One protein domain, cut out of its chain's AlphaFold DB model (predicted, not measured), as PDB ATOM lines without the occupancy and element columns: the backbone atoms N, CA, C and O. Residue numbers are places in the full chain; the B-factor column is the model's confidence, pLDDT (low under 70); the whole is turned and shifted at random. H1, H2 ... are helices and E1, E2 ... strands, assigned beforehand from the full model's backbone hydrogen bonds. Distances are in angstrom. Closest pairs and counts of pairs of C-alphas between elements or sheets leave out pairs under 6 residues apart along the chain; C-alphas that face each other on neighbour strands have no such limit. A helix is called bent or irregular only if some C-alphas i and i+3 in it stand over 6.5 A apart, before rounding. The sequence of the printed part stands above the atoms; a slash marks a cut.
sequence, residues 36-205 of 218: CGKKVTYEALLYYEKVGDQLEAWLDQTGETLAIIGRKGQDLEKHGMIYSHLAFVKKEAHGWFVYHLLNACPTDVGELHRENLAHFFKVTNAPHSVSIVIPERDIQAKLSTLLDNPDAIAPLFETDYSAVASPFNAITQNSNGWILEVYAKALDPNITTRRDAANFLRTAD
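This is residues 36 to 205 of the 218 residues of a protein of Xanthomonadaceae bacterium (UniProt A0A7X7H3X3). A strongly twisted sheet of five strands forms the middle of three layers, helices on both faces of a sheet: H3 and H5 cover one face, and the long H1 crosses the other, with the short H2 beside it. H4 and H6 pack on H5 and are not on the sheet. The printed part has 170 residues, with six named helices and five named strands in the order H1 E1 E2 E3 E4 H2 E5 H3 H4 H5 H6. The sheet's order is E4 E3 E2 E1 E5, all antiparallel, and the class is mixed, helices and strands. The whole is compact, with a radius of gyration of the C-alphas of 15.8 A and spans of 46 by 36 by 29 A.

After H1, residues 42 to 62, come E1, residues 66 to 71, E2, 85 to 92, E3, 95 to 103, and E4, 110 to 116, a meander, each strand the antiparallel neighbour of the one before. N 69 and O 87 are 2.8 A apart between E1 and E2, N 90 and O 97 2.8 A between E2 and E3, and N 113 and O 100 2.8 A between E3 and E4. H1 runs across the strands over E2, at 66 degrees to it on the local plane. H2, residues 117 to 121, touches residues 48 to 56 of H1, the closest C-alphas being those of Gly 52 and Ala 118, 4.5 A. E5, residues 130 to 133, is an edge strand beside E1, with N 70 and O 131 2.8 A apart. H3, residues 137 to 147, is on the face opposite H2 and runs across the strands over E2 and E1, its height over the sheet 8.9 A. H4, residues 150 to 156, only just touches H3, with 3 pairs of C-alphas within 8 A, and only at the corner; the closest are those of Leu 146 and Ala 152, 6.0 A. H5, residues 175 to 187, is on the same face as H3 and runs along the strands, at 15 degrees to E2 on the local plane. H5 is the hub: its residues 182 to 187 touch H3 at a steep tilt of 63 degrees, Lys 142 and Ala 186 having the closest C-alphas, 5.6 A. Its residues 178 to 182 touch H4, with the C-alphas of Leu 156 and Glu 181 closest at 6.6 A. Its residues 181 to 185 touch H6, residues 194 to 203, about perpendicular at 74 degrees; the C-alphas of Glu 181 and Ala 197 are closest, 5.3 A. Every O i to N i+4 pair is within hydrogen-bond range in H2, H3, H5 and H6, against 16 of 17 in H1 and 1 of 3 in H4, where 2 of 4 O i to N i+3 pairs are.

H1 begins at C-alpha 42 (120.669, 156.323, 171.478) and is 30.7 A long. E3 is 24.8 A, E2 22.0 A and E4 18.8 A long. H4 is irregular, with C-alphas 152 and 155 7.1 A apart. H5 is 18.6 A long, and H6 ends at C-alpha 203 (132.555, 110.340, 178.120).

The two C-alphas farthest apart are those of Tyr 42 and Thr 203, 48.0 A. The printed part has no cut. The links E1 to E2, 13 residues, and H4 to H5, 18 residues, are long. The mean pLDDT of the printed part is 88.6, with residues 36 to 39, 79, 105 to 106 and 123 to 129 under 70.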
ATOM      1  N   CYS A  36     130.955 147.830 179.914       59.50
ATOM      2  CA  CYS A  36     132.406 147.913 180.174       59.50
ATOM      3  C   CYS A  36     132.950 149.377 180.162       59.50
ATOM      4  O   CYS A  36     133.958 149.680 179.524       59.50
ATOM      5  N   GLY A  37     132.206 150.325 180.755       52.56
ATOM      6  CA  GLY A  37     132.543 151.762 180.774       52.56
ATOM      7  C   GLY A  37     132.347 152.535 179.456       52.56
ATOM      8  O   GLY A  37     132.550 153.750 179.422       52.56
ATOM      9  N   LYS A  38     131.925 151.882 178.365       59.00
ATOM     10  CA  LYS A  38     131.630 152.544 177.088       59.00
ATOM     11  C   LYS A  38     130.233 153.159 177.099       59.00
ATOM     12  O   LYS A  38     129.246 152.521 177.462       59.00
ATOM     13  N   LYS A  39     130.159 154.412 176.652       64.88
ATOM     14  CA  LYS A  39     128.904 155.127 176.409       64.88
ATOM     15  C   LYS A  39     128.136 154.423 175.288       64.88
ATOM     16  O   LYS A  39     128.689 154.222 174.210       64.88
ATOM     17  N   VAL A  40     126.878 154.075 175.539       70.88
ATOM     18  CA  VAL A  40     125.964 153.560 174.512       70.88
ATOM     19  C   VAL A  40     125.212 154.751 173.915       70.88
ATOM     20  O   VAL A  40     124.693 155.586 174.659       70.88
ATOM     21  N   THR A  41     125.205 154.875 172.587       80.50
ATOM     22  CA  THR A  41     124.451 155.939 171.908       80.50
ATOM     23  C   THR A  41     122.968 155.578 171.828       80.50
ATOM     24  O   THR A  41     122.594 154.413 171.964       80.50
ATOM     25  N   TYR A  42     122.105 156.567 171.615       81.62
ATOM     26  CA  TYR A  42     120.669 156.323 171.478       81.62
ATOM     27  C   TYR A  42     120.347 155.470 170.245       81.62
ATOM     28  O   TYR A  42     119.528 154.562 170.312       81.62
ATOM     29  N   GLU A  43     121.061 155.691 169.142       83.12
ATOM     30  CA  GLU A  43     120.936 154.899 167.918       83.12
ATOM     31  C   GLU A  43     121.295 153.431 168.167       83.12
ATOM     32  O   GLU A  43     120.636 152.536 167.643       83.12
ATOM     33  N   ALA A  44     122.306 153.173 169.004       80.75
ATOM     34  CA  ALA A  44     122.661 151.820 169.408       80.75
ATOM     35  C   ALA A  44     121.561 151.178 170.271       80.75
ATOM     36  O   ALA A  44     121.237 150.017 170.052       80.75
ATOM     37  N   LEU A  45     120.947 151.926 171.198       81.94
ATOM     38  CA  LEU A  45     119.813 151.428 171.992       81.94
ATOM     39  C   LEU A  45     118.629 151.037 171.103       81.94
ATOM     40  O   LEU A  45     118.161 149.905 171.200       81.94
ATOM     41  N   LEU A  46     118.217 151.924 170.193       86.00
ATOM     42  CA  LEU A  46     117.139 151.646 169.237       86.00
ATOM     43  C   LEU A  46     117.453 150.435 168.353       86.00
ATOM     44  O   LEU A  46     116.570 149.651 168.013       86.00
ATOM     45  N   TYR A  47     118.718 150.274 167.964       84.38
ATOM     46  CA  TYR A  47     119.149 149.108 167.206       84.38
ATOM     47  C   TYR A  47     119.039 147.815 168.026       84.38
ATOM     48  O   TYR A  47     118.536 146.822 167.504       84.38
ATOM     49  N   TYR A  48     119.454 147.811 169.297       86.12
ATOM     50  CA  TYR A  48     119.347 146.631 170.164       86.12
ATOM     51  C   TYR A  48     117.896 146.235 170.435       86.12
ATOM     52  O   TYR A  48     117.579 145.048 170.386       86.12
ATOM     53  N   GLU A  49     117.022 147.217 170.669       88.75
ATOM     54  CA  GLU A  49     115.574 147.008 170.785       88.75
ATOM     55  C   GLU A  49     115.025 146.380 169.506       88.75
ATOM     56  O   GLU A  49     114.469 145.286 169.552       88.75
ATOM     57  N   LYS A  50     115.309 146.977 168.343       89.06
ATOM     58  CA  LYS A  50     114.871 146.448 167.047       89.06
ATOM     59  C   LYS A  50     115.317 145.001 166.812       89.06
ATOM     60  O   LYS A  50     114.526 144.194 166.332       89.06
ATOM     61  N   VAL A  51     116.581 144.671 167.087       86.31
ATOM     62  CA  VAL A  51     117.094 143.301 166.901       86.31
ATOM     63  C   VAL A  51     116.463 142.341 167.915       86.31
ATOM     64  O   VAL A  51     116.146 141.207 167.557       86.31
ATOM     65  N   GLY A  52     116.239 142.797 169.151       89.12
ATOM     66  CA  GLY A  52     115.512 142.048 170.174       89.12
ATOM     67  C   GLY A  52     114.088 141.709 169.738       89.12
ATOM     68  O   GLY A  52     113.734 140.533 169.719       89.12
ATOM     69  N   ASP A  53     113.324 142.705 169.290       91.62
ATOM     70  CA  ASP A  53     111.943 142.548 168.814       91.62
ATOM     71  C   ASP A  53     111.859 141.615 167.599       91.62
ATOM     72  O   ASP A  53     110.962 140.779 167.493       91.62
ATOM     73  N   GLN A  54     112.815 141.723 166.670       90.62
ATOM     74  CA  GLN A  54     112.890 140.835 165.507       90.62
ATOM     75  C   GLN A  54     113.132 139.378 165.910       90.62
ATOM     76  O   GLN A  54     112.524 138.473 165.334       90.62
ATOM     77  N   LEU A  55     114.011 139.144 166.889       90.12
ATOM     78  CA  LEU A  55     114.279 137.805 167.402       90.12
ATOM     79  C   LEU A  55     113.082 137.254 168.186       90.12
ATOM     80  O   LEU A  55     112.728 136.095 167.997       90.12
ATOM     81  N   GLU A  56     112.432 138.077 169.006       93.75
ATOM     82  CA  GLU A  56     111.201 137.717 169.715       93.75
ATOM     83  C   GLU A  56     110.095 137.294 168.740       93.75
ATOM     84  O   GLU A  56     109.569 136.183 168.837       93.75
ATOM     85  N   ALA A  57     109.816 138.124 167.733       93.81
ATOM     86  CA  ALA A  57     108.803 137.839 166.722       93.81
ATOM     87  C   ALA A  57     109.110 136.563 165.924       93.81
ATOM     88  O   ALA A  57     108.190 135.834 165.545       93.81
ATOM     89  N   TRP A  58     110.389 136.284 165.652       93.81
ATOM     90  CA  TRP A  58     110.802 135.038 165.012       93.81
ATOM     91  C   TRP A  58     110.601 133.836 165.942       93.81
ATOM     92  O   TRP A  58     109.997 132.850 165.525       93.81
ATOM     93  N   LEU A  59     111.047 133.926 167.201       91.88
ATOM     94  CA  LEU A  59     110.901 132.865 168.201       91.88
ATOM     95  C   LEU A  59     109.427 132.503 168.424       91.88
ATOM     96  O   LEU A  59     109.090 131.319 168.467       91.88
ATOM     97  N   ASP A  60     108.532 133.487 168.474       95.50
ATOM     98  CA  ASP A  60     107.096 133.246 168.626       95.50
ATOM     99  C   ASP A  60     106.482 132.441 167.475       95.50
ATOM    100  O   ASP A  60     105.575 131.638 167.701       95.50
ATOM    101  N   GLN A  61     107.010 132.579 166.257       95.44
ATOM    102  CA  GLN A  61     106.549 131.817 165.090       95.44
ATOM    103  C   GLN A  61     107.031 130.362 165.094       95.44
ATOM    104  O   GLN A  61     106.442 129.519 164.420       95.44
ATOM    105  N   THR A  62     108.084 130.043 165.849       91.62
ATOM    106  CA  THR A  62     108.625 128.672 165.918       91.62
ATOM    107  C   THR A  62     107.757 127.732 166.759       91.62
ATOM    108  O   THR A  62     107.842 126.511 166.634       91.62
ATOM    109  N   GLY A  63     106.938 128.294 167.655       94.56
ATOM    110  CA  GLY A  63     106.211 127.547 168.676       94.56
ATOM    111  C   GLY A  63     107.111 126.895 169.731       94.56
ATOM    112  O   GLY A  63     106.605 126.095 170.515       94.56
ATOM    113  N   GLU A  64     108.421 127.153 169.732       95.50
ATOM    114  CA  GLU A  64     109.384 126.665 170.725       95.50
ATOM    115  C   GLU A  64     109.237 127.427 172.052       95.50
ATOM    116  O   GLU A  64     108.629 128.499 172.104       95.50
ATOM    117  N   THR A  65     109.774 126.876 173.141       97.62
ATOM    118  CA  THR A  65     109.746 127.532 174.465       97.62
ATOM    119  C   THR A  65     111.137 127.826 175.006       97.62
ATOM    120  O   THR A  65     111.272 128.612 175.945       97.62
ATOM    121  N   LEU A  66     112.172 127.226 174.416       98.25
ATOM    122  CA  LEU A  66     113.555 127.478 174.779       98.25
ATOM    123  C   LEU A  66     114.488 127.276 173.583       98.25
ATOM    124  O   LEU A  66     114.376 126.303 172.838       98.25
ATOM    125  N   ALA A  67     115.466 128.165 173.448       95.94
ATOM    126  CA  ALA A  67     116.566 128.035 172.506       95.94
ATOM    127  C   ALA A  67     117.907 128.337 173.186       95.94
ATOM    128  O   ALA A  67     117.967 128.904 174.277       95.94
ATOM    129  N   ILE A  68     118.999 127.967 172.525       95.44
ATOM    130  CA  ILE A  68     120.347 128.424 172.858       95.44
ATOM    131  C   ILE A  68     120.722 129.472 171.821       95.44
ATOM    132  O   ILE A  68     120.633 129.212 170.621       95.44
ATOM    133  N   ILE A  69     121.147 130.644 172.282       90.69
ATOM    134  CA  ILE A  69     121.553 131.750 171.419       90.69
ATOM    135  C   ILE A  69     123.036 132.049 171.591       90.69
ATOM    136  O   ILE A  69     123.568 132.055 172.700       90.69
ATOM    137  N   GLY A  70     123.707 132.301 170.473       86.81
ATOM    138  CA  GLY A  70     125.095 132.738 170.422       86.81
ATOM    139  C   GLY A  70     125.206 134.131 169.827       86.81
ATOM    140  O   GLY A  70     124.520 134.435 168.855       86.81
ATOM    141  N   ARG A  71     126.091 134.967 170.372       84.81
ATOM    142  CA  ARG A  71     126.426 136.287 169.807       84.81
ATOM    143  C   ARG A  71     127.936 136.479 169.680       84.81
ATOM    144  O   ARG A  71     128.723 135.873 170.414       84.81
ATOM    145  N   LYS A  72     128.343 137.372 168.776       78.25
ATOM    146  CA  LYS A  72     129.708 137.916 168.738       78.25
ATOM    147  C   LYS A  72     129.856 138.961 169.851       78.25
ATOM    148  O   LYS A  72     129.344 140.069 169.732       78.25
ATOM    149  N   GLY A  73     130.509 138.600 170.955       71.94
ATOM    150  CA  GLY A  73     130.853 139.529 172.039       71.94
ATOM    151  C   GLY A  73     132.257 140.103 171.849       71.94
ATOM    152  O   GLY A  73     132.432 141.307 171.674       71.94
ATOM    153  N   GLN A  74     133.256 139.221 171.817       71.31
ATOM    154  CA  GLN A  74     134.643 139.525 171.472       71.31
ATOM    155  C   GLN A  74     134.921 139.141 170.018       71.31
ATOM    156  O   GLN A  74     134.329 138.199 169.492       71.31
ATOM    157  N   ASP A  75     135.835 139.861 169.369       72.69
ATOM    158  CA  ASP A  75     136.281 139.493 168.031       72.69
ATOM    159  C   ASP A  75     137.308 138.358 168.096       72.69
ATOM    160  O   ASP A  75     138.465 138.557 168.477       72.69
ATOM    161  N   LEU A  76     136.852 137.151 167.761       72.62
ATOM    162  CA  LEU A  76     137.639 135.919 167.786       72.62
ATOM    163  C   LEU A  76     137.822 135.326 166.381       72.62
ATOM    164  O   LEU A  76     138.258 134.182 166.256       72.62
ATOM    165  N   GLU A  77     137.554 136.097 165.320       75.62
ATOM    166  CA  GLU A  77     137.659 135.616 163.934       75.62
ATOM    167  C   GLU A  77     139.074 135.140 163.591       75.62
ATOM    168  O   GLU A  77     139.243 134.117 162.930       75.62
ATOM    169  N   LYS A  78     140.104 135.793 164.148       74.69
ATOM    170  CA  LYS A  78     141.509 135.359 164.033       74.69
ATOM    171  C   LYS A  78     141.785 133.963 164.614       74.69
ATOM    172  O   LYS A  78     142.828 133.382 164.338       74.69
ATOM    173  N   HIS A  79     140.872 133.443 165.433       68.81
ATOM    174  CA  HIS A  79     140.905 132.102 166.014       68.81
ATOM    175  C   HIS A  79     139.867 131.162 165.375       68.81
ATOM    176  O   HIS A  79     139.613 130.083 165.902       68.81
ATOM    177  N   GLY A  80     139.250 131.562 164.257       70.31
ATOM    178  CA  GLY A  80     138.245 130.768 163.548       70.31
ATOM    179  C   GLY A  80     136.884 130.698 164.245       70.31
ATOM    180  O   GLY A  80     136.092 129.814 163.925       70.31
ATOM    181  N   MET A  81     136.599 131.594 165.198       71.44
ATOM    182  CA  MET A  81     135.343 131.591 165.953       71.44
ATOM    183  C   MET A  81     134.545 132.874 165.732       71.44
ATOM    184  O   MET A  81     135.053 133.979 165.897       71.44
ATOM    185  N   ILE A  82     133.266 132.705 165.394       71.75
ATOM    186  CA  ILE A  82     132.341 133.809 165.097       71.75
ATOM    187  C   ILE A  82     131.547 134.207 166.349       71.75
ATOM    188  O   ILE A  82     131.340 135.391 166.614       71.75
ATOM    189  N   TYR A  83     131.130 133.222 167.149       78.12
ATOM    190  CA  TYR A  83     130.345 133.429 168.364       78.12
ATOM    191  C   TYR A  83     131.223 133.205 169.590       78.12
ATOM    192  O   TYR A  83     131.834 132.150 169.742       78.12
ATOM    193  N   SER A  84     131.285 134.204 170.465       80.06
ATOM    194  CA  SER A  84     132.144 134.180 171.654       80.06
ATOM    195  C   SER A  84     131.355 134.044 172.955       80.06
ATOM    196  O   SER A  84     131.956 134.014 174.022       80.06
ATOM    197  N   HIS A  85     130.023 134.079 172.885       88.62
ATOM    198  CA  HIS A  85     129.158 134.106 174.058       88.62
ATOM    199  C   HIS A  85     127.865 133.351 173.786       88.62
ATOM    200  O   HIS A  85     127.167 133.687 172.827       88.62
ATOM    201  N   LEU A  86     127.542 132.393 174.652       92.19
ATOM    202  CA  LEU A  86     126.292 131.638 174.622       92.19
ATOM    203  C   LEU A  86     125.339 132.045 175.752       92.19
ATOM    204  O   LEU A  86     125.751 132.540 176.801       92.19
ATOM    205  N   ALA A  87     124.053 131.823 175.517       95.69
ATOM    206  CA  ALA A  87     122.985 132.006 176.486       95.69
ATOM    207  C   ALA A  87     121.838 131.025 176.213       95.69
ATOM    208  O   ALA A  87     121.656 130.589 175.075       95.69
ATOM    209  N   PHE A  88     121.027 130.727 177.225       98.25
ATOM    210  CA  PHE A  88     119.678 130.216 176.990       98.25
ATOM    211  C   PHE A  88     118.745 131.397 176.745       98.25
ATOM    212  O   PHE A  88     118.892 132.438 177.377       98.25
ATOM    213  N   VAL A  89     117.761 131.228 175.871       97.38
ATOM    214  CA  VAL A  89     116.609 132.124 175.759       97.38
ATOM    215  C   VAL A  89     115.354 131.302 176.004       97.38
ATOM    216  O   VAL A  89     115.162 130.260 175.382       97.38
ATOM    217  N   LYS A  90     114.532 131.734 176.954       98.19
ATOM    218  CA  LYS A  90     113.374 130.993 177.450       98.19
ATOM    219  C   LYS A  90     112.132 131.868 177.368       98.19
ATOM    220  O   LYS A  90     112.179 133.041 177.745       98.19
ATOM    221  N   LYS A  91     111.030 131.294 176.894       98.00
ATOM    222  CA  LYS A  91     109.724 131.944 176.891       98.00
ATOM    223  C   LYS A  91     109.152 131.955 178.304       98.00
ATOM    224  O   LYS A  91     109.108 130.923 178.969       98.00
ATOM    225  N   GLU A  92     108.681 133.110 178.742       96.12
ATOM    226  CA  GLU A  92     108.011 133.310 180.023       96.12
ATOM    227  C   GLU A  92     106.679 134.052 179.839       96.12
ATOM    228  O   GLU A  92     106.298 134.417 178.727       96.12
ATOM    229  N   ALA A  93     105.958 134.292 180.940       93.56
ATOM    230  CA  ALA A  93     104.637 134.927 180.921       93.56
ATOM    231  C   ALA A  93     104.619 136.327 180.276       93.56
ATOM    232  O   ALA A  93     103.589 136.742 179.749       93.56
ATOM    233  N   HIS A  94     105.739 137.054 180.325       89.25
ATOM    234  CA  HIS A  94     105.842 138.449 179.880       89.25
ATOM    235  C   HIS A  94     106.848 138.652 178.738       89.25
ATOM    236  O   HIS A  94     107.359 139.756 178.576       89.25
ATOM    237  N   GLY A  95     107.152 137.595 177.979       93.94
ATOM    238  CA  GLY A  95     108.064 137.650 176.833       93.94
ATOM    239  C   GLY A  95     109.230 136.675 176.959       93.94
ATOM    240  O   GLY A  95     109.173 135.704 177.718       93.94
ATOM    241  N   TRP A  96     110.291 136.927 176.197       97.00
ATOM    242  CA  TRP A  96     111.474 136.072 176.154       97.00
ATOM    243  C   TRP A  96     112.610 136.629 177.011       97.00
ATOM    244  O   TRP A  96     113.005 137.790 176.883       97.00
ATOM    245  N   PHE A  97     113.172 135.774 177.863       96.94
ATOM    246  CA  PHE A  97     114.271 136.125 178.757       96.94
ATOM    247  C   PHE A  97     115.519 135.312 178.458       96.94
ATOM    248  O   PHE A  97     115.465 134.117 178.166       96.94
ATOM    249  N   VAL A  98     116.655 135.986 178.548       96.25
ATOM    250  CA  VAL A  98     117.982 135.458 178.286       96.25
ATOM    251  C   VAL A  98     118.679 135.155 179.600       96.25
ATOM    252  O   VAL A  98     118.762 136.019 180.465       96.25
ATOM    253  N   TYR A  99     119.207 133.941 179.718       97.50
ATOM    254  CA  TYR A  99     119.947 133.441 180.868       97.50
ATOM    255  C   TYR A  99     121.384 133.139 180.458       97.50
ATOM    256  O   TYR A  99     121.623 132.333 179.554       97.50
ATOM    257  N   HIS A 100     122.348 133.774 181.112       95.25
ATOM    258  CA  HIS A 100     123.762 133.617 180.781       95.25
ATOM    259  C   HIS A 100     124.686 134.017 181.927       95.25
ATOM    260  O   HIS A 100     124.341 134.835 182.770       95.25
ATOM    261  N   LEU A 101     125.895 133.462 181.897       94.81
ATOM    262  CA  LEU A 101     127.007 133.881 182.737       94.81
ATOM    263  C   LEU A 101     127.773 135.018 182.048       94.81
ATOM    264  O   LEU A 101     128.251 134.850 180.925       94.81
ATOM    265  N   LEU A 102     127.917 136.157 182.714       88.81
ATOM    266  CA  LEU A 102     128.759 137.280 182.292       88.81
ATOM    267  C   LEU A 102     129.781 137.576 183.377       88.81
ATOM    268  O   LEU A 102     129.553 137.259 184.531       88.81
ATOM    269  N   ASN A 103     130.897 138.200 183.025       84.75
ATOM    270  CA  ASN A 103     131.775 138.798 184.016       84.75
ATOM    271  C   ASN A 103     131.471 140.285 184.200       84.75
ATOM    272  O   ASN A 103     131.151 140.980 183.226       84.75
ATOM    273  N   ALA A 104     131.641 140.786 185.424       71.94
ATOM    274  CA  ALA A 104     131.543 142.204 185.757       71.94
ATOM    275  C   ALA A 104     132.747 142.982 185.190       71.94
ATOM    276  O   ALA A 104     133.667 143.402 185.874       71.94
ATOM    277  N   CYS A 105     132.751 143.156 183.876       67.94
ATOM    278  CA  CYS A 105     133.693 143.920 183.066       67.94
ATOM    279  C   CYS A 105     134.336 145.135 183.803       67.94
ATOM    280  O   CYS A 105     133.601 146.075 184.127       67.94
ATOM    281  N   PRO A 106     135.674 145.207 184.019       66.19
ATOM    282  CA  PRO A 106     136.750 144.339 183.531       66.19
ATOM    283  C   PRO A 106     137.271 143.317 184.569       66.19
ATOM    284  O   PRO A 106     138.476 143.081 184.629       66.19
ATOM    285  N   THR A 107     136.414 142.734 185.406       80.69
ATOM    286  CA  THR A 107     136.834 141.719 186.384       80.69
ATOM    287  C   THR A 107     136.808 140.303 185.802       80.69
ATOM    288  O   THR A 107     136.201 140.032 184.762       80.69
ATOM    289  N   ASP A 108     137.474 139.397 186.500       87.38
ATOM    290  CA  ASP A 108     137.379 137.941 186.396       87.38
ATOM    291  C   ASP A 108     136.281 137.370 187.312       87.38
ATOM    292  O   ASP A 108     136.265 136.176 187.587       87.38
ATOM    293  N   VAL A 109     135.335 138.202 187.757       91.44
ATOM    294  CA  VAL A 109     134.212 137.782 188.602       91.44
ATOM    295  C   VAL A 109     132.989 137.557 187.724       91.44
ATOM    296  O   VAL A 109     132.481 138.495 187.103       91.44
ATOM    297  N   GLY A 110     132.554 136.305 187.646       92.00
ATOM    298  CA  GLY A 110     131.365 135.850 186.942       92.00
ATOM    299  C   GLY A 110     130.087 136.050 187.754       92.00
ATOM    300  O   GLY A 110     130.072 135.856 188.962       92.00
ATOM    301  N   GLU A 111     128.999 136.385 187.072       92.88
ATOM    302  CA  GLU A 111     127.653 136.555 187.610       92.88
ATOM    303  C   GLU A 111     126.632 135.935 186.645       92.88
ATOM    304  O   GLU A 111     126.775 135.999 185.419       92.88
ATOM    305  N   LEU A 112     125.584 135.312 187.189       93.69
ATOM    306  CA  LEU A 112     124.458 134.831 186.391       93.69
ATOM    307  C   LEU A 112     123.448 135.956 186.189       93.69
ATOM    308  O   LEU A 112     122.940 136.533 187.147       93.69
ATOM    309  N   HIS A 113     123.112 136.218 184.932       92.75
ATOM    310  CA  HIS A 113     122.169 137.253 184.540       92.75
ATOM    311  C   HIS A 113     120.910 136.646 183.925       92.75
ATOM    312  O   HIS A 113     120.972 135.654 183.189       92.75
ATOM    313  N   ARG A 114     119.775 137.295 184.205       94.25
ATOM    314  CA  ARG A 114     118.492 137.091 183.531       94.25
ATOM    315  C   ARG A 114     118.020 138.428 182.972       94.25
ATOM    316  O   ARG A 114     117.653 139.320 183.733       94.25
ATOM    317  N   GLU A 115     118.013 138.564 181.654       91.81
ATOM    318  CA  GLU A 115     117.814 139.850 180.974       91.81
ATOM    319  C   GLU A 115     116.832 139.713 179.806       91.81
ATOM    320  O   GLU A 115     116.506 138.604 179.394       91.81
ATOM    321  N   ASN A 116     116.333 140.821 179.259       91.94
ATOM    322  CA  ASN A 116     115.544 140.768 178.026       91.94
ATOM    323  C   ASN A 116     116.456 140.668 176.784       91.94
ATOM    324  O   ASN A 116     117.668 140.894 176.852       91.94
ATOM    325  N   LEU A 117     115.862 140.349 175.632       90.44
ATOM    326  CA  LEU A 117     116.588 140.203 174.367       90.44
ATOM    327  C   LEU A 117     117.343 141.475 173.953       90.44
ATOM    328  O   LEU A 117     118.494 141.391 173.528       90.44
ATOM    329  N   ALA A 118     116.740 142.655 174.124       88.25
ATOM    330  CA  ALA A 118     117.389 143.924 173.797       88.25
ATOM    331  C   ALA A 118     118.671 144.139 174.622       88.25
ATOM    332  O   ALA A 118     119.717 144.516 174.089       88.25
ATOM    333  N   HIS A 119     118.637 143.839 175.922       87.31
ATOM    334  CA  HIS A 119     119.808 143.959 176.785       87.31
ATOM    335  C   HIS A 119     120.890 142.933 176.424       87.31
ATOM    336  O   HIS A 119     122.073 143.279 176.367       87.31
ATOM    337  N   PHE A 120     120.496 141.725 176.009       86.81
ATOM    338  CA  PHE A 120     121.419 140.748 175.430       86.81
ATOM    339  C   PHE A 120     122.074 141.211 174.116       86.81
ATOM    340  O   PHE A 120     123.093 140.652 173.728       86.81
ATOM    341  N   PHE A 121     121.595 142.239 173.419       82.12
ATOM    342  CA  PHE A 121     122.314 142.795 172.259       82.12
ATOM    343  C   PHE A 121     123.199 143.984 172.585       82.12
ATOM    344  O   PHE A 121     123.993 144.398 171.746       82.12
ATOM    345  N   LYS A 122     123.175 144.464 173.827       80.62
ATOM    346  CA  LYS A 122     123.978 145.595 174.287       80.62
ATOM    347  C   LYS A 122     125.459 145.249 174.473       80.62
ATOM    348  O   LYS A 122     126.011 145.316 175.569       80.62
ATOM    349  N   VAL A 123     126.115 144.877 173.383       69.81
ATOM    350  CA  VAL A 123     127.557 144.638 173.277       69.81
ATOM    351  C   VAL A 123     128.200 145.625 172.327       69.81
ATOM    352  O   VAL A 123     127.564 146.207 171.458       69.81
ATOM    353  N   THR A 124     129.507 145.809 172.484       55.69
ATOM    354  CA  THR A 124     130.249 146.904 171.853       55.69
ATOM    355  C   THR A 124     130.448 146.771 170.342       55.69
ATOM    356  O   THR A 124     131.012 147.686 169.752       55.69
ATOM    357  N   ASN A 125     130.038 145.657 169.724       57.03
ATOM    358  CA  ASN A 125     130.387 145.312 168.346       57.03
ATOM    359  C   ASN A 125     129.124 144.977 167.535       57.03
ATOM    360  O   ASN A 125     128.608 143.861 167.595       57.03
ATOM    361  N   ALA A 126     128.636 145.963 166.784       53.84
ATOM    362  CA  ALA A 126     127.652 145.791 165.719       53.84
ATOM    363  C   ALA A 126     128.370 145.654 164.354       53.84
ATOM    364  O   ALA A 126     129.481 146.174 164.214       53.84
ATOM    365  N   PRO A 127     127.763 145.008 163.339       57.44
ATOM    366  CA  PRO A 127     126.454 144.349 163.359       57.44
ATOM    367  C   PRO A 127     126.469 143.033 164.147       57.44
ATOM    368  O   PRO A 127     127.470 142.316 164.175       57.44
ATOM    369  N   HIS A 128     125.346 142.702 164.787       64.94
ATOM    370  CA  HIS A 128     125.233 141.451 165.534       64.94
ATOM    371  C   HIS A 128     124.933 140.293 164.587       64.94
ATOM    372  O   HIS A 128     123.907 140.271 163.915       64.94
ATOM    373  N   SER A 129     125.824 139.306 164.570       67.69
ATOM    374  CA  SER A 129     125.486 137.965 164.098       67.69
ATOM    375  C   SER A 129     124.973 137.160 165.282       67.69
ATOM    376  O   SER A 129     125.635 137.108 166.327       67.69
ATOM    377  N   VAL A 130     123.816 136.524 165.109       76.88
ATOM    378  CA  VAL A 130     123.248 135.575 166.070       76.88
ATOM    379  C   VAL A 130     123.337 134.156 165.530       76.88
ATOM    380  O   VAL A 130     123.201 133.933 164.331       76.88
ATOM    381  N   SER A 131     123.601 133.202 166.413       83.75
ATOM    382  CA  SER A 131     123.370 131.780 166.161       83.75
ATOM    383  C   SER A 131     122.228 131.331 167.044       83.75
ATOM    384  O   SER A 131     122.131 131.782 168.183       83.75
ATOM    385  N   ILE A 132     121.383 130.445 166.531       86.81
ATOM    386  CA  ILE A 132     120.283 129.865 167.286       86.81
ATOM    387  C   ILE A 132     120.356 128.353 167.129       86.81
ATOM    388  O   ILE A 132     120.430 127.834 166.015       86.81
ATOM    389  N   VAL A 133     120.316 127.651 168.255       91.00
ATOM    390  CA  VAL A 133     120.168 126.201 168.320       91.00
ATOM    391  C   VAL A 133     118.888 125.902 169.086       91.00
ATOM    392  O   VAL A 133     118.717 126.362 170.211       91.00
ATOM    393  N   ILE A 134     117.997 125.122 168.479       92.44
ATOM    394  CA  ILE A 134     116.745 124.672 169.093       92.44
ATOM    395  C   ILE A 134     116.953 123.237 169.605       92.44
ATOM    396  O   ILE A 134     117.138 122.333 168.784       92.44
ATOM    397  N   PRO A 135     116.978 122.997 170.932       93.12
ATOM    398  CA  PRO A 135     117.032 121.644 171.484       93.12
ATOM    399  C   PRO A 135     115.756 120.844 171.182       93.12
ATOM    400  O   PRO A 135     114.722 121.412 170.840       93.12
ATOM    401  N   GLU A 136     115.789 119.523 171.370       92.81
ATOM    402  CA  GLU A 136     114.561 118.712 171.338       92.81
ATOM    403  C   GLU A 136     113.577 119.169 172.436       92.81
ATOM    404  O   GLU A 136     113.982 119.683 173.482       92.81
ATOM    405  N   ARG A 137     112.268 119.018 172.194       95.38
ATOM    406  CA  ARG A 137     111.200 119.575 173.049       95.38
ATOM    407  C   ARG A 137     111.254 119.081 174.495       95.38
ATOM    408  O   ARG A 137     110.974 119.847 175.414       95.38
ATOM    409  N   ASP A 138     111.625 117.823 174.710       97.31
ATOM    410  CA  ASP A 138     111.795 117.265 176.053       97.31
ATOM    411  C   ASP A 138     112.987 117.906 176.782       97.31
ATOM    412  O   ASP A 138     112.904 118.189 177.976       97.31
ATOM    413  N   ILE A 139     114.073 118.205 176.063       97.75
ATOM    414  CA  ILE A 139     115.238 118.907 176.608       97.75
ATOM    415  C   ILE A 139     114.909 120.368 176.910       97.75
ATOM    416  O   ILE A 139     115.318 120.866 177.955       97.75
ATOM    417  N   GLN A 140     114.124 121.040 176.064       98.25
ATOM    418  CA  GLN A 140     113.624 122.388 176.363       98.25
ATOM    419  C   GLN A 140     112.831 122.421 177.672       98.25
ATOM    420  O   GLN A 140     113.069 123.298 178.498       98.25
ATOM    421  N   ALA A 141     111.940 121.448 177.893       98.44
ATOM    422  CA  ALA A 141     111.171 121.356 179.132       98.44
ATOM    423  C   ALA A 141     112.079 121.159 180.358       98.44
ATOM    424  O   ALA A 141     111.946 121.886 181.341       98.44
ATOM    425  N   LYS A 142     113.055 120.242 180.282       98.50
ATOM    426  CA  LYS A 142     114.023 120.004 181.369       98.50
ATOM    427  C   LYS A 142     114.875 121.239 181.665       98.50
ATOM    428  O   LYS A 142     115.049 121.599 182.824       98.50
ATOM    429  N   LEU A 143     115.379 121.901 180.624       98.50
ATOM    430  CA  LEU A 143     116.142 123.140 180.757       98.50
ATOM    431  C   LEU A 143     115.294 124.259 181.364       98.50
ATOM    432  O   LEU A 143     115.774 124.954 182.249       98.50
ATOM    433  N   SER A 144     114.029 124.396 180.952       98.06
ATOM    434  CA  SER A 144     113.101 125.357 181.557       98.06
ATOM    435  C   SER A 144     112.976 125.118 183.059       98.06
ATOM    436  O   SER A 144     113.216 126.037 183.834       98.06
ATOM    437  N   THR A 145     112.711 123.874 183.477       98.06
ATOM    438  CA  THR A 145     112.612 123.508 184.899       98.06
ATOM    439  C   THR A 145     113.896 123.807 185.675       98.06
ATOM    440  O   THR A 145     113.823 124.266 186.812       98.06
ATOM    441  N   LEU A 146     115.071 123.576 185.080       98.12
ATOM    442  CA  LEU A 146     116.353 123.924 185.704       98.12
ATOM    443  C   LEU A 146     116.523 125.442 185.856       98.12
ATOM    444  O   LEU A 146     116.944 125.900 186.912       98.12
ATOM    445  N   LEU A 147     116.174 126.226 184.834       97.19
ATOM    446  CA  LEU A 147     116.285 127.690 184.865       97.19
ATOM    447  C   LEU A 147     115.258 128.357 185.793       97.19
ATOM    448  O   LEU A 147     115.489 129.477 186.243       97.19
ATOM    449  N   ASP A 148     114.138 127.689 186.070       96.62
ATOM    450  CA  ASP A 148     113.139 128.113 187.061       96.62
ATOM    451  C   ASP A 148     113.550 127.776 188.505       96.62
ATOM    452  O   ASP A 148     112.941 128.277 189.450       96.62
ATOM    453  N   ASN A 149     114.583 126.947 188.692       95.56
ATOM    454  CA  ASN A 149     115.054 126.500 189.998       95.56
ATOM    455  C   ASN A 149     116.539 126.859 190.207       95.56
ATOM    456  O   ASN A 149     117.415 126.039 189.913       95.56
ATOM    457  N   PRO A 150     116.838 128.052 190.756       89.88
ATOM    458  CA  PRO A 150     118.208 128.489 191.018       89.88
ATOM    459  C   PRO A 150     119.037 127.480 191.823       89.88
ATOM    460  O   PRO A 150     120.201 127.263 191.497       89.88
ATOM    461  N   ASP A 151     118.442 126.792 192.801       94.56
ATOM    462  CA  ASP A 151     119.149 125.808 193.630       94.56
ATOM    463  C   ASP A 151     119.611 124.587 192.820       94.56
ATOM    464  O   ASP A 151     120.646 123.988 193.114       94.56
ATOM    465  N   ALA A 152     118.882 124.224 191.758       92.56
ATOM    466  CA  ALA A 152     119.246 123.100 190.896       92.56
ATOM    467  C   ALA A 152     120.467 123.390 190.008       92.56
ATOM    468  O   ALA A 152     121.144 122.450 189.577       92.56
ATOM    469  N   ILE A 153     120.736 124.665 189.722       94.25
ATOM    470  CA  ILE A 153     121.831 125.114 188.849       94.25
ATOM    471  C   ILE A 153     122.962 125.815 189.609       94.25
ATOM    472  O   ILE A 153     124.052 125.942 189.056       94.25
ATOM    473  N   ALA A 154     122.753 126.210 190.868       95.75
ATOM    474  CA  ALA A 154     123.778 126.829 191.707       95.75
ATOM    475  C   ALA A 154     125.069 125.988 191.820       95.75
ATOM    476  O   ALA A 154     126.146 126.561 191.673       95.75
ATOM    477  N   PRO A 155     125.024 124.643 191.954       96.88
ATOM    478  CA  PRO A 155     126.237 123.816 191.955       96.88
ATOM    479  C   PRO A 155     127.005 123.777 190.624       96.88
ATOM    480  O   PRO A 155     128.096 123.205 190.559       96.88
ATOM    481  N   LEU A 156     126.419 124.312 189.548       97.19
ATOM    482  CA  LEU A 156     127.019 124.392 188.214       97.19
ATOM    483  C   LEU A 156     127.580 125.781 187.891       97.19
ATOM    484  O   LEU A 156     128.044 126.010 186.775       97.19
ATOM    485  N   PHE A 157     127.527 126.714 188.837       97.25
ATOM    486  CA  PHE A 157     128.057 128.062 188.688       97.25
ATOM    487  C   PHE A 157     129.421 128.194 189.374       97.25
ATOM    488  O   PHE A 157     129.643 127.646 190.450       97.25
ATOM    489  N   GLU A 158     130.323 128.929 188.730       96.69
ATOM    490  CA  GLU A 158     131.632 129.307 189.254       96.69
ATOM    491  C   GLU A 158     131.847 130.810 189.072       96.69
ATOM    492  O   GLU A 158     131.624 131.356 187.987       96.69
ATOM    493  N   THR A 159     132.298 131.457 190.144       95.69
ATOM    494  CA  THR A 159     132.571 132.894 190.165       95.69
ATOM    495  C   THR A 159     133.891 133.227 189.481       95.69
ATOM    496  O   THR A 159     134.011 134.321 188.936       95.69
ATOM    497  N   ASP A 160     134.867 132.317 189.478       95.00
ATOM    498  CA  ASP A 160     136.153 132.531 188.817       95.00
ATOM    499  C   ASP A 160     135.984 132.438 187.290       95.00
ATOM    500  O   ASP A 160     135.949 131.362 186.672       95.00
ATOM    501  N   TYR A 161     135.857 133.600 186.653       92.38
ATOM    502  CA  TYR A 161     135.558 133.731 185.237       92.38
ATOM    503  C   TYR A 161     136.822 133.800 184.382       92.38
ATOM    504  O   TYR A 161     137.722 134.610 184.593       92.38
ATOM    505  N   SER A 162     136.842 133.024 183.298       88.62
ATOM    506  CA  SER A 162     137.865 133.137 182.259       88.62
ATOM    507  C   SER A 162     137.245 132.967 180.885       88.62
ATOM    508  O   SER A 162     136.709 131.909 180.572       88.62
ATOM    509  N   ALA A 163     137.402 133.958 180.002       84.62
ATOM    510  CA  ALA A 163     136.915 133.873 178.621       84.62
ATOM    511  C   ALA A 163     137.455 132.640 177.862       84.62
ATOM    512  O   ALA A 163     136.805 132.152 176.942       84.62
ATOM    513  N   VAL A 164     138.608 132.106 178.283       83.25
ATOM    514  CA  VAL A 164     139.268 130.920 177.713       83.25
ATOM    515  C   VAL A 164     139.151 129.678 178.610       83.25
ATOM    516  O   VAL A 164     139.986 128.782 178.523       83.25
ATOM    517  N   ALA A 165     138.149 129.625 179.494       88.25
ATOM    518  CA  ALA A 165     137.918 128.489 180.384       88.25
ATOM    519  C   ALA A 165     137.780 127.165 179.612       88.25
ATOM    520  O   ALA A 165     137.089 127.083 178.592       88.25
ATOM    521  N   SER A 166     138.417 126.114 180.135       89.38
ATOM    522  CA  SER A 166     138.320 124.756 179.598       89.38
ATOM    523  C   SER A 166     137.070 124.055 180.143       89.38
ATOM    524  O   SER A 166     136.861 124.059 181.359       89.38
ATOM    525  N   PRO A 167     136.269 123.371 179.303       88.19
ATOM    526  CA  PRO A 167     135.068 122.656 179.748       88.19
ATOM    527  C   PRO A 167     135.376 121.382 180.559       88.19
ATOM    528  O   PRO A 167     134.468 120.658 180.957       88.19
ATOM    529  N   PHE A 168     136.655 121.059 180.771       90.38
ATOM    530  CA  PHE A 168     137.088 119.731 181.196       90.38
ATOM    531  C   PHE A 168     137.742 119.649 182.578       90.38
ATOM    532  O   PHE A 168     137.987 118.539 183.063       90.38
ATOM    533  N   ASN A 169     138.088 120.781 183.190       85.06
ATOM    534  CA  ASN A 169     138.772 120.813 184.485       85.06
ATOM    535  C   ASN A 169     137.964 121.512 185.590       85.06
ATOM    536  O   ASN A 169     138.307 121.347 186.757       85.06
ATOM    537  N   ALA A 170     136.885 122.221 185.230       90.62
ATOM    538  CA  ALA A 170     136.007 122.943 186.151       90.62
ATOM    539  C   ALA A 170     136.752 123.913 187.097       90.62
ATOM    540  O   ALA A 170     136.308 124.122 188.218       90.62
ATOM    541  N   ILE A 171     137.886 124.480 186.658       92.75
ATOM    542  CA  ILE A 171     138.679 125.434 187.458       92.75
ATOM    543  C   ILE A 171     138.119 126.851 187.322       92.75
ATOM    544  O   ILE A 171     137.947 127.546 188.306       92.75
ATOM    545  N   THR A 172     137.839 127.274 186.091       94.62
ATOM    546  CA  THR A 172     137.195 128.559 185.782       94.62
ATOM    547  C   THR A 172     135.963 128.309 184.920       94.62
ATOM    548  O   THR A 172     135.718 127.174 184.481       94.62
ATOM    549  N   GLN A 173     135.158 129.338 184.681       94.81
ATOM    550  CA  GLN A 173     133.979 129.232 183.822       94.81
ATOM    551  C   GLN A 173     133.836 130.434 182.886       94.81
ATOM    552  O   GLN A 173     134.301 131.535 183.160       94.81
ATOM    553  N   ASN A 174     133.196 130.210 181.743       92.38
ATOM    554  CA  ASN A 174     132.669 131.259 180.878       92.38
ATOM    555  C   ASN A 174     131.216 130.943 180.521       92.38
ATOM    556  O   ASN A 174     130.693 129.879 180.859       92.38
ATOM    557  N   SER A 175     130.576 131.854 179.790       93.75
ATOM    558  CA  SER A 175     129.208 131.666 179.298       93.75
ATOM    559  C   SER A 175     129.012 130.340 178.573       93.75
ATOM    560  O   SER A 175     128.039 129.638 178.834       93.75
ATOM    561  N   ASN A 176     129.960 129.947 177.725       92.44
ATOM    562  CA  ASN A 176     129.873 128.703 176.970       92.44
ATOM    563  C   ASN A 176     129.918 127.469 177.887       92.44
ATOM    564  O   ASN A 176     129.113 126.558 177.716       92.44
ATOM    565  N   GLY A 177     130.825 127.454 178.866       94.75
ATOM    566  CA  GLY A 177     130.959 126.381 179.850       94.75
ATOM    567  C   GLY A 177     129.701 126.221 180.695       94.75
ATOM    568  O   GLY A 177     129.178 125.115 180.795       94.75
ATOM    569  N   TRP A 178     129.146 127.321 181.209       97.44
ATOM    570  CA  TRP A 178     127.911 127.274 181.995       97.44
ATOM    571  C   TRP A 178     126.731 126.697 181.195       97.44
ATOM    572  O   TRP A 178     126.036 125.798 181.671       97.44
ATOM    573  N   ILE A 179     126.554 127.127 179.939       97.62
ATOM    574  CA  ILE A 179     125.518 126.576 179.051       97.62
ATOM    575  C   ILE A 179     125.721 125.074 178.812       97.62
ATOM    576  O   ILE A 179     124.756 124.313 178.887       97.62
ATOM    577  N   LEU A 180     126.957 124.630 178.562       95.88
ATOM    578  CA  LEU A 180     127.269 123.213 178.351       95.88
ATOM    579  C   LEU A 180     126.998 122.360 179.594       95.88
ATOM    580  O   LEU A 180     126.443 121.271 179.471       95.88
ATOM    581  N   GLU A 181     127.366 122.842 180.779       97.62
ATOM    582  CA  GLU A 181     127.199 122.113 182.038       97.62
ATOM    583  C   GLU A 181     125.719 121.988 182.430       97.62
ATOM    584  O   GLU A 181     125.263 120.897 182.787       97.62
ATOM    585  N   VAL A 182     124.933 123.061 182.283       98.31
ATOM    586  CA  VAL A 182     123.476 123.022 182.508       98.31
ATOM    587  C   VAL A 182     122.787 122.120 181.478       98.31
ATOM    588  O   VAL A 182     121.894 121.346 181.830       98.31
ATOM    589  N   TYR A 183     123.231 122.151 180.218       97.81
ATOM    590  CA  TYR A 183     122.728 121.241 179.189       97.81
ATOM    591  C   TYR A 183     123.054 119.781 179.504       97.81
ATOM    592  O   TYR A 183     122.183 118.921 179.386       97.81
ATOM    593  N   ALA A 184     124.274 119.492 179.959       97.12
ATOM    594  CA  ALA A 184     124.660 118.158 180.402       97.12
ATOM    595  C   ALA A 184     123.748 117.674 181.540       97.12
ATOM    596  O   ALA A 184     123.213 116.571 181.449       97.12
ATOM    597  N   LYS A 185     123.466 118.517 182.544       98.06
ATOM    598  CA  LYS A 185     122.513 118.193 183.621       98.06
ATOM    599  C   LYS A 185     121.093 117.913 183.115       98.06
ATOM    600  O   LYS A 185     120.405 117.053 183.660       98.06
ATOM    601  N   ALA A 186     120.640 118.597 182.065       97.75
ATOM    602  CA  ALA A 186     119.353 118.291 181.436       97.75
ATOM    603  C   ALA A 186     119.345 116.925 180.719       97.75
ATOM    604  O   ALA A 186     118.290 116.298 180.595       97.75
ATOM    605  N   LEU A 187     120.502 116.450 180.246       96.88
ATOM    606  CA  LEU A 187     120.650 115.111 179.667       96.88
ATOM    607  C   LEU A 187     120.775 114.024 180.740       96.88
ATOM    608  O   LEU A 187     120.198 112.950 180.571       96.88
ATOM    609  N   ASP A 188     121.500 114.303 181.824       97.25
ATOM    610  CA  ASP A 188     121.725 113.387 182.941       97.25
ATOM    611  C   ASP A 188     121.483 114.088 184.294       97.25
ATOM    612  O   ASP A 188     122.327 114.865 184.754       97.25
ATOM    613  N   PRO A 189     120.355 113.805 184.974       95.19
ATOM    614  CA  PRO A 189     120.022 114.444 186.245       95.19
ATOM    615  C   PRO A 189     120.969 114.064 187.397       95.19
ATOM    616  O   PRO A 189     120.940 114.739 188.427       95.19
ATOM    617  N   ASN A 190     121.817 113.037 187.240       96.50
ATOM    618  CA  ASN A 190     122.826 112.666 188.240       96.50
ATOM    619  C   ASN A 190     124.020 113.631 188.270       96.50
ATOM    620  O   ASN A 190     124.840 113.567 189.184       96.50
ATOM    621  N   ILE A 191     124.126 114.538 187.296       97.44
ATOM    622  CA  ILE A 191     125.112 115.618 187.320       97.44
ATOM    623  C   ILE A 191     124.709 116.608 188.412       97.44
ATOM    624  O   ILE A 191     123.715 117.342 188.299       97.44
ATOM    625  N   THR A 192     125.490 116.618 189.488       96.50
ATOM    626  CA  THR A 192     125.261 117.474 190.663       96.50
ATOM    627  C   THR A 192     126.380 118.477 190.888       96.50
ATOM    628  O   THR A 192     126.178 119.442 191.614       96.50
ATOM    629  N   THR A 193     127.526 118.297 190.233       97.44
ATOM    630  CA  THR A 193     128.672 119.202 190.308       97.44
ATOM    631  C   THR A 193     129.210 119.540 188.918       97.44
ATOM    632  O   THR A 193     129.037 118.784 187.959       97.44
ATOM    633  N   ARG A 194     129.967 120.638 188.821       97.44
ATOM    634  CA  ARG A 194     130.733 120.983 187.609       97.44
ATOM    635  C   ARG A 194     131.689 119.868 187.166       97.44
ATOM    636  O   ARG A 194     131.911 119.661 185.975       97.44
ATOM    637  N   ARG A 195     132.246 119.113 188.120       96.81
ATOM    638  CA  ARG A 195     133.134 117.977 187.832       96.81
ATOM    639  C   ARG A 195     132.381 116.808 187.200       96.81
ATOM    640  O   ARG A 195     132.913 116.191 186.279       96.81
ATOM    641  N   ASP A 196     131.153 116.533 187.637       97.50
ATOM    642  CA  ASP A 196     130.300 115.520 187.003       97.50
ATOM    643  C   ASP A 196     130.002 115.904 185.553       97.50
ATOM    644  O   ASP A 196     130.138 115.075 184.655       97.50
ATOM    645  N   ALA A 197     129.687 117.181 185.307       97.19
ATOM    646  CA  ALA A 197     129.459 117.698 183.962       97.19
ATOM    647  C   ALA A 197     130.716 117.583 183.081       97.19
ATOM    648  O   ALA A 197     130.639 117.084 181.959       97.19
ATOM    649  N   ALA A 198     131.892 117.956 183.594       95.25
ATOM    650  CA  ALA A 198     133.158 117.793 182.877       95.25
ATOM    651  C   ALA A 198     133.441 116.320 182.525       95.25
ATOM    652  O   ALA A 198     133.861 116.014 181.406       95.25
ATOM    653  N   ASN A 199     133.178 115.396 183.453       96.00
ATOM    654  CA  ASN A 199     133.311 113.959 183.212       96.00
ATOM    655  C   ASN A 199     132.318 113.469 182.152       96.00
ATOM    656  O   ASN A 199     132.716 112.742 181.243       96.00
ATOM    657  N   PHE A 200     131.061 113.906 182.225       96.06
ATOM    658  CA  PHE A 200     130.039 113.607 181.225       96.06
ATOM    659  C   PHE A 200     130.450 114.083 179.826       96.06
ATOM    660  O   PHE A 200     130.337 113.339 178.855       96.06
ATOM    661  N   LEU A 201     130.987 115.299 179.699       93.56
ATOM    662  CA  LEU A 201     131.446 115.827 178.410       93.56
ATOM    663  C   LEU A 201     132.596 114.992 177.826       93.56
ATOM    664  O   LEU A 201     132.620 114.739 176.620       93.56
ATOM    665  N   ARG A 202     133.520 114.510 178.669       92.50
ATOM    666  CA  ARG A 202     134.597 113.603 178.238       92.50
ATOM    667  C   ARG A 202     134.053 112.260 177.757       92.50
ATOM    668  O   ARG A 202     134.463 111.787 176.702       92.50
ATOM    669  N   THR A 203     133.135 111.642 178.501       93.50
ATOM    670  CA  THR A 203     132.555 110.340 178.120       93.50
ATOM    671  C   THR A 203     131.663 110.443 176.885       93.50
ATOM    672  O   THR A 203     131.586 109.495 176.101       93.50
ATOM    673  N   ALA A 204     131.040 111.604 176.668       90.75
ATOM    674  CA  ALA A 204     130.272 111.926 175.471       90.75
ATOM    675  C   ALA A 204     131.139 112.231 174.233       90.75
ATOM    676  O   ALA A 204     130.575 112.465 173.162       90.75
ATOM    677  N   ASP A 205     132.474 112.211 174.355       88.88
ATOM    678  CA  ASP A 205     133.422 112.569 173.291       88.88
ATOM    679  C   ASP A 205     133.152 113.979 172.731       88.88
ATOM    680  O   ASP A 205     133.187 114.224 171.522       88.88
TER     681      ASP A 205